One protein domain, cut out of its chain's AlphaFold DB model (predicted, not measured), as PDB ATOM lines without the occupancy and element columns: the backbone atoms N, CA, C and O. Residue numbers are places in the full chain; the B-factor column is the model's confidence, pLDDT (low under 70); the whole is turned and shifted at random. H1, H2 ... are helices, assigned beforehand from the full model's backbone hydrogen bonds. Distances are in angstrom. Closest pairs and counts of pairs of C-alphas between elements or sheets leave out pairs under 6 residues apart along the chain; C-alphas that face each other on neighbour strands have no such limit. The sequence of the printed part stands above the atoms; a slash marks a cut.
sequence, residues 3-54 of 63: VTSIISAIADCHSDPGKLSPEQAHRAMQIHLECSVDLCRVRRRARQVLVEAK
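Overview. This is residues 3 to 54 of the 63 residues of an uncharacterized protein of Nocardia sp. Root136 (UniProt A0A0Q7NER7). Two helices, H3 and H2, pack side by side as a helical hairpin, and a third, H1, is set steeply to H2, with Ile 10 near its last residue meeting the hairpin. A link, residues 12 to 21, leads from the end of H1 back to the start of H2. The printed part has 52 residues, with three named helices in the order H1, H2, H3 and no named strand; the class is all helix. The whole is compact, with a radius of gyration of the C-alphas of 9.7 A, and rounded, spanning 27 by 23 by 17 A.

Arrangement. H3, residues 41 to 52, is the longest helix and touches H2, residues 22 to 31; their closest C-alphas, those of Ala 25 and Ala 46, are 4.2 A apart. This hairpin runs opposite ways at a steep tilt of 38 degrees. H1, residues 3 to 11, touches H2, the closest C-alphas being those of Ile 10 and Ala 28, 5.8 A apart. H1 and H2 run the same way at a steep tilt of 60 degrees. H1 and H3 are close but not clearly touching, with the closest C-alphas, those of Ile 10 and Val 42, 6.1 A apart. Their lines are about perpendicular, at 77 degrees. In H1, H2 and H3 every O i to N i+4 pair is within hydrogen-bond range.

Along the chain. H3 measures 16.5 A from C-alpha 41 at (164.336, 169.923, 130.480) to C-alpha 52 at (149.058, 166.119, 135.432). H2 measures 14.3 A from C-alpha 22 to C-alpha 31. H1 measures 12.6 A and begins at C-alpha 3, at (154.021, 176.213, 113.621).

Size, cuts and confidence. The two C-alphas farthest apart, those of Thr 4 and Lys 54, are 27.7 A apart. The printed part has no cut, and both links, H1 to H2 and H2 to H3, are short. The mean pLDDT of the printed part is 83.2; residues 3 to 9 are under 70.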
ATOM      1  N   VAL A   3     153.509 177.580 113.427       51.12
ATOM      2  CA  VAL A   3     154.021 176.213 113.621       51.12
ATOM      3  C   VAL A   3     155.530 176.198 113.901       51.12
ATOM      4  O   VAL A   3     156.010 175.346 114.640       51.12
ATOM      5  N   THR A   4     156.287 177.156 113.357       52.44
ATOM      6  CA  THR A   4     157.758 177.181 113.429       52.44
ATOM      7  C   THR A   4     158.284 177.514 114.824       52.44
ATOM      8  O   THR A   4     159.161 176.809 115.313       52.44
ATOM      9  N   SER A   5     157.717 178.508 115.515       57.22
ATOM     10  CA  SER A   5     158.200 178.907 116.849       57.22
ATOM     11  C   SER A   5     158.006 177.823 117.913       57.22
ATOM     12  O   SER A   5     158.823 177.692 118.819       57.22
ATOM     13  N   ILE A   6     156.942 177.022 117.792       56.69
ATOM     14  CA  ILE A   6     156.650 175.932 118.733       56.69
ATOM     15  C   ILE A   6     157.656 174.791 118.560       56.69
ATOM     16  O   ILE A   6     158.131 174.259 119.558       56.69
ATOM     17  N   ILE A   7     158.022 174.451 117.315       59.25
ATOM     18  CA  ILE A   7     159.065 173.450 117.046       59.25
ATOM     19  C   ILE A   7     160.406 173.922 117.615       59.25
ATOM     20  O   ILE A   7     161.086 173.129 118.258       59.25
ATOM     21  N   SER A   8     160.747 175.206 117.472       64.81
ATOM     22  CA  SER A   8     161.991 175.749 118.032       64.81
ATOM     23  C   SER A   8     162.065 175.631 119.559       64.81
ATOM     24  O   SER A   8     163.118 175.281 120.083       64.81
ATOM     25  N   ALA A   9     160.961 175.864 120.280       68.56
ATOM     26  CA  ALA A   9     160.949 175.816 121.746       68.56
ATOM     27  C   ALA A   9     161.068 174.393 122.320       68.56
ATOM     28  O   ALA A   9     161.640 174.213 123.391       68.56
ATOM     29  N   ILE A  10     160.545 173.381 121.618       75.25
ATOM     30  CA  ILE A  10     160.635 171.977 122.052       75.25
ATOM     31  C   ILE A  10     161.793 171.219 121.403       75.25
ATOM     32  O   ILE A  10     161.937 170.040 121.686       75.25
ATOM     33  N   ALA A  11     162.591 171.832 120.527       76.81
ATOM     34  CA  ALA A  11     163.756 171.187 119.915       76.81
ATOM     35  C   ALA A  11     165.009 171.272 120.803       76.81
ATOM     36  O   ALA A  11     165.838 170.365 120.782       76.81
ATOM     37  N   ASP A  12     165.138 172.326 121.612       81.06
ATOM     38  CA  ASP A  12     166.301 172.531 122.477       81.06
ATOM     39  C   ASP A  12     166.143 171.806 123.822       81.06
ATOM     40  O   ASP A  12     165.334 172.192 124.660       81.06
ATOM     41  N   CYS A  13     166.958 170.772 124.055       83.50
ATOM     42  CA  CYS A  13     166.954 169.972 125.286       83.50
ATOM     43  C   CYS A  13     167.206 170.782 126.568       83.50
ATOM     44  O   CYS A  13     166.760 170.382 127.651       83.50
ATOM     45  N   HIS A  14     167.986 171.861 126.467       81.75
ATOM     46  CA  HIS A  14     168.485 172.625 127.609       81.75
ATOM     47  C   HIS A  14     167.634 173.854 127.915       81.75
ATOM     48  O   HIS A  14     167.709 174.382 129.030       81.75
ATOM     49  N   SER A  15     166.808 174.283 126.964       82.00
ATOM     50  CA  SER A  15     165.871 175.380 127.162       82.00
ATOM     51  C   SER A  15     164.608 174.901 127.877       82.00
ATOM     52  O   SER A  15     164.168 173.760 127.720       82.00
ATOM     53  N   ASP A  16     164.031 175.764 128.712       81.06
ATOM     54  CA  ASP A  16     162.706 175.503 129.271       81.06
ATOM     55  C   ASP A  16     161.654 175.814 128.192       81.06
ATOM     56  O   ASP A  16     161.547 176.970 127.777       81.06
ATOM     57  N   PRO A  17     160.861 174.827 127.729       82.44
ATOM     58  CA  PRO A  17     159.859 175.068 126.693       82.44
ATOM     59  C   PRO A  17     158.632 175.827 127.229       82.44
ATOM     60  O   PRO A  17     157.721 176.149 126.466       82.44
ATOM     61  N   GLY A  18     158.574 176.089 128.541       86.19
ATOM     62  CA  GLY A  18     157.486 176.801 129.190       86.19
ATOM     63  C   GLY A  18     156.232 175.942 129.371       86.19
ATOM     64  O   GLY A  18     156.287 174.771 129.767       86.19
ATOM     65  N   LYS A  19     155.057 176.543 129.153       86.44
ATOM     66  CA  LYS A  19     153.778 175.819 129.215       86.44
ATOM     67  C   LYS A  19     153.555 175.057 127.911       86.44
ATOM     68  O   LYS A  19     153.538 175.659 126.843       86.44
ATOM     69  N   LEU A  20     153.326 173.753 128.031       87.88
ATOM     70  CA  LEU A  20     152.974 172.870 126.923       87.88
ATOM     71  C   LEU A  20     151.521 172.419 127.064       87.88
ATOM     72  O   LEU A  20     151.065 172.129 128.170       87.88
ATOM     73  N   SER A  21     150.810 172.320 125.944       89.50
ATOM     74  CA  SER A  21     149.587 171.527 125.857       89.50
ATOM     75  C   SER A  21     149.930 170.029 125.900       89.50
ATOM     76  O   SER A  21     151.065 169.647 125.595       89.50
ATOM     77  N   PRO A  22     148.967 169.149 126.219       90.81
ATOM     78  CA  PRO A  22     149.194 167.707 126.164       90.81
ATOM     79  C   PRO A  22     149.704 167.204 124.806       90.81
ATOM     80  O   PRO A  22     150.609 166.376 124.742       90.81
ATOM     81  N   GLU A  23     149.184 167.755 123.710       89.00
ATOM     82  CA  GLU A  23     149.611 167.415 122.347       89.00
ATOM     83  C   GLU A  23     151.073 167.809 122.097       89.00
ATOM     84  O   GLU A  23     151.858 167.032 121.547       89.00
ATOM     85  N   GLN A  24     151.469 169.002 122.551       88.06
ATOM     86  CA  GLN A  24     152.854 169.462 122.462       88.06
ATOM     87  C   GLN A  24     153.778 168.627 123.348       88.06
ATOM     88  O   GLN A  24     154.903 168.337 122.950       88.06
ATOM     89  N   ALA A  25     153.305 168.199 124.519       90.69
ATOM     90  CA  ALA A  25     154.051 167.323 125.408       90.69
ATOM     91  C   ALA A  25     154.280 165.934 124.784       90.69
ATOM     92  O   ALA A  25     155.399 165.424 124.833       90.69
ATOM     93  N   HIS A  26     153.280 165.351 124.115       90.31
ATOM     94  CA  HIS A  26     153.477 164.126 123.330       90.31
ATOM     95  C   HIS A  26     154.491 164.321 122.202       90.31
ATOM     96  O   HIS A  26     155.385 163.494 122.026       90.31
ATOM     97  N   ARG A  27     154.409 165.430 121.465       89.56
ATOM     98  CA  ARG A  27     155.366 165.700 120.389       89.56
ATOM     99  C   ARG A  27     156.787 165.911 120.915       89.56
ATOM    100  O   ARG A  27     157.734 165.391 120.339       89.56
ATOM    101  N   ALA A  28     156.933 166.600 122.043       90.12
ATOM    102  CA  ALA A  28     158.200 166.754 122.744       90.12
ATOM    103  C   ALA A  28     158.773 165.400 123.204       90.12
ATOM    104  O   ALA A  28     159.963 165.155 123.035       90.12
ATOM    105  N   MET A  29     157.941 164.482 123.713       89.38
ATOM    106  CA  MET A  29     158.367 163.113 124.043       89.38
ATOM    107  C   MET A  29     158.908 162.349 122.834       89.38
ATOM    108  O   MET A  29     159.883 161.614 122.973       89.38
ATOM    109  N   GLN A  30     158.285 162.527 121.666       89.12
ATOM    110  CA  GLN A  30     158.706 161.880 120.421       89.12
ATOM    111  C   GLN A  30     160.018 162.462 119.883       89.12
ATOM    112  O   GLN A  30     160.886 161.705 119.466       89.12
ATOM    113  N   ILE A  31     160.183 163.790 119.921       88.56
ATOM    114  CA  ILE A  31     161.419 164.461 119.481       88.56
ATOM    115  C   ILE A  31     162.603 164.062 120.371       88.56
ATOM    116  O   ILE A  31     163.694 163.812 119.877       88.56
ATOM    117  N   HIS A  32     162.377 163.963 121.682       88.19
ATOM    118  CA  HIS A  32     163.414 163.685 122.681       88.19
ATOM    119  C   HIS A  32     163.474 162.213 123.092       88.19
ATOM    120  O   HIS A  32     163.855 161.914 124.224       88.19
ATOM    121  N   LEU A  33     163.083 161.284 122.211       85.44
ATOM    122  CA  LEU A  33     162.967 159.855 122.535       85.44
ATOM    123  C   LEU A  33     164.276 159.256 123.081       85.44
ATOM    124  O   LEU A  33     164.228 158.398 123.966       85.44
ATOM    125  N   GLU A  34     165.423 159.758 122.627       85.31
ATOM    126  CA  GLU A  34     166.763 159.307 123.035       85.31
ATOM    127  C   GLU A  34     167.340 160.087 124.229       85.31
ATOM    128  O   GLU A  34     168.305 159.656 124.858       85.31
ATOM    129  N   CYS A  35     166.752 161.226 124.599       87.00
ATOM    130  CA  CYS A  35     167.280 162.052 125.682       87.00
ATOM    131  C   CYS A  35     166.850 161.524 127.051       87.00
ATOM    132  O   CYS A  35     165.663 161.305 127.279       87.00
ATOM    133  N   SER A  36     167.752 161.420 128.027       81.00
ATOM    134  CA  SER A  36     167.328 161.095 129.395       81.00
ATOM    135  C   SER A  36     166.401 162.181 129.965       81.00
ATOM    136  O   SER A  36     166.686 163.375 129.855       81.00
ATOM    137  N   VAL A  37     165.303 161.775 130.617       80.25
ATOM    138  CA  VAL A  37     164.363 162.682 131.315       80.25
ATOM    139  C   VAL A  37     165.069 163.476 132.423       80.25
ATOM    140  O   VAL A  37     164.662 164.589 132.760       80.25
ATOM    141  N   ASP A  38     166.151 162.929 132.975       79.56
ATOM    142  CA  ASP A  38     166.936 163.583 134.019       79.56
ATOM    143  C   ASP A  38     167.842 164.695 133.474       79.56
ATOM    144  O   ASP A  38     168.220 165.599 134.217       79.56
ATOM    145  N   LEU A  39     168.145 164.674 132.175       83.69
ATOM    146  CA  LEU A  39     169.045 165.634 131.532       83.69
ATOM    147  C   LEU A  39     168.300 166.624 130.627       83.69
ATOM    148  O   LEU A  39     168.686 167.787 130.544       83.69
ATOM    149  N   CYS A  40     167.210 166.195 129.987       89.94
ATOM    150  CA  CYS A  40     166.432 167.024 129.074       89.94
ATOM    151  C   CYS A  40     165.287 167.739 129.799       89.94
ATOM    152  O   CYS A  40     164.334 167.113 130.279       89.94
ATOM    153  N   ARG A  41     165.355 169.076 129.841       89.38
ATOM    154  CA  ARG A  41     164.336 169.923 130.480       89.38
ATOM    155  C   ARG A  41     163.002 169.828 129.755       89.38
ATOM    156  O   ARG A  41     161.967 169.699 130.410       89.38
ATOM    157  N   VAL A  42     163.034 169.785 128.424       90.69
ATOM    158  CA  VAL A  42     161.840 169.614 127.589       90.69
ATOM    159  C   VAL A  42     161.145 168.289 127.891       90.69
ATOM    160  O   VAL A  42     159.941 168.267 128.148       90.69
ATOM    161  N   ARG A  43     161.901 167.185 127.942       90.44
ATOM    162  CA  ARG A  43     161.351 165.858 128.235       90.44
ATOM    163  C   ARG A  43     160.813 165.788 129.664       90.44
ATOM    164  O   ARG A  43     159.706 165.304 129.883       90.44
ATOM    165  N   ARG A  44     161.527 166.341 130.646       90.56
ATOM    166  CA  ARG A  44     161.021 166.443 132.023       90.56
ATOM    167  C   ARG A  44     159.694 167.197 132.089       90.56
ATOM    168  O   ARG A  44     158.754 166.713 132.719       90.56
ATOM    169  N   ARG A  45     159.605 168.346 131.417       90.88
ATOM    170  CA  ARG A  45     158.407 169.189 131.423       90.88
ATOM    171  C   ARG A  45     157.228 168.508 130.743       90.88
ATOM    172  O   ARG A  45     156.143 168.454 131.313       90.88
ATOM    173  N   ALA A  46     157.454 167.927 129.570       91.56
ATOM    174  CA  ALA A  46     156.441 167.169 128.852       91.56
ATOM    175  C   ALA A  46     155.901 165.999 129.693       91.56
ATOM    176  O   ALA A  46     154.693 165.797 129.755       91.56
ATOM    177  N   ARG A  47     156.767 165.283 130.423       89.81
ATOM    178  CA  ARG A  47     156.334 164.199 131.317       89.81
ATOM    179  C   ARG A  47     155.418 164.718 132.420       89.81
ATOM    180  O   ARG A  47     154.389 164.110 132.669       89.81
ATOM    181  N   GLN A  48     155.775 165.829 133.067       90.69
ATOM    182  CA  GLN A  48     154.930 166.438 134.104       90.69
ATOM    183  C   GLN A  48     153.548 166.798 133.561       90.69
ATOM    184  O   GLN A  48     152.553 166.388 134.145       90.69
ATOM    185  N   VAL A  49     153.488 167.471 132.408       92.62
ATOM    186  CA  VAL A  49     152.219 167.864 131.772       92.62
ATOM    187  C   VAL A  49     151.340 166.650 131.477       92.62
ATOM    188  O   VAL A  49     150.143 166.676 131.750       92.62
ATOM    189  N   LEU A  50     151.915 165.567 130.950       91.00
ATOM    190  CA  LEU A  50     151.152 164.358 130.628       91.00
ATOM    191  C   LEU A  50     150.661 163.618 131.877       91.00
ATOM    192  O   LEU A  50     149.556 163.075 131.869       91.00
ATOM    193  N   VAL A  51     151.449 163.625 132.954       90.81
ATOM    194  CA  VAL A  51     151.061 163.048 134.248       90.81
ATOM    195  C   VAL A  51     149.950 163.868 134.902       90.81
ATOM    196  O   VAL A  51     148.944 163.305 135.325       90.81
ATOM    197  N   GLU A  52     150.083 165.195 134.927       89.56
ATOM    198  CA  GLU A  52     149.058 166.119 135.432       89.56
ATOM    199  C   GLU A  52     147.749 165.997 134.638       89.56
ATOM    200  O   GLU A  52     146.664 165.988 135.217       89.56
ATOM    201  N   ALA A  53     147.846 165.819 133.317       89.38
ATOM    202  CA  ALA A  53     146.702 165.594 132.439       89.38
ATOM    203  C   ALA A  53     146.103 164.176 132.539       89.38
ATOM    204  O   ALA A  53     145.125 163.891 131.851       89.38
ATOM    205  N   LYS A  54     146.666 163.281 133.367       86.94
ATOM    206  CA  LYS A  54     146.295 161.854 133.473       86.94
ATOM    207  C   LYS A  54     146.387 161.081 132.148       86.94
ATOM    208  O   LYS A  54     145.744 160.049 131.983       86.94
TER     209      LYS A  54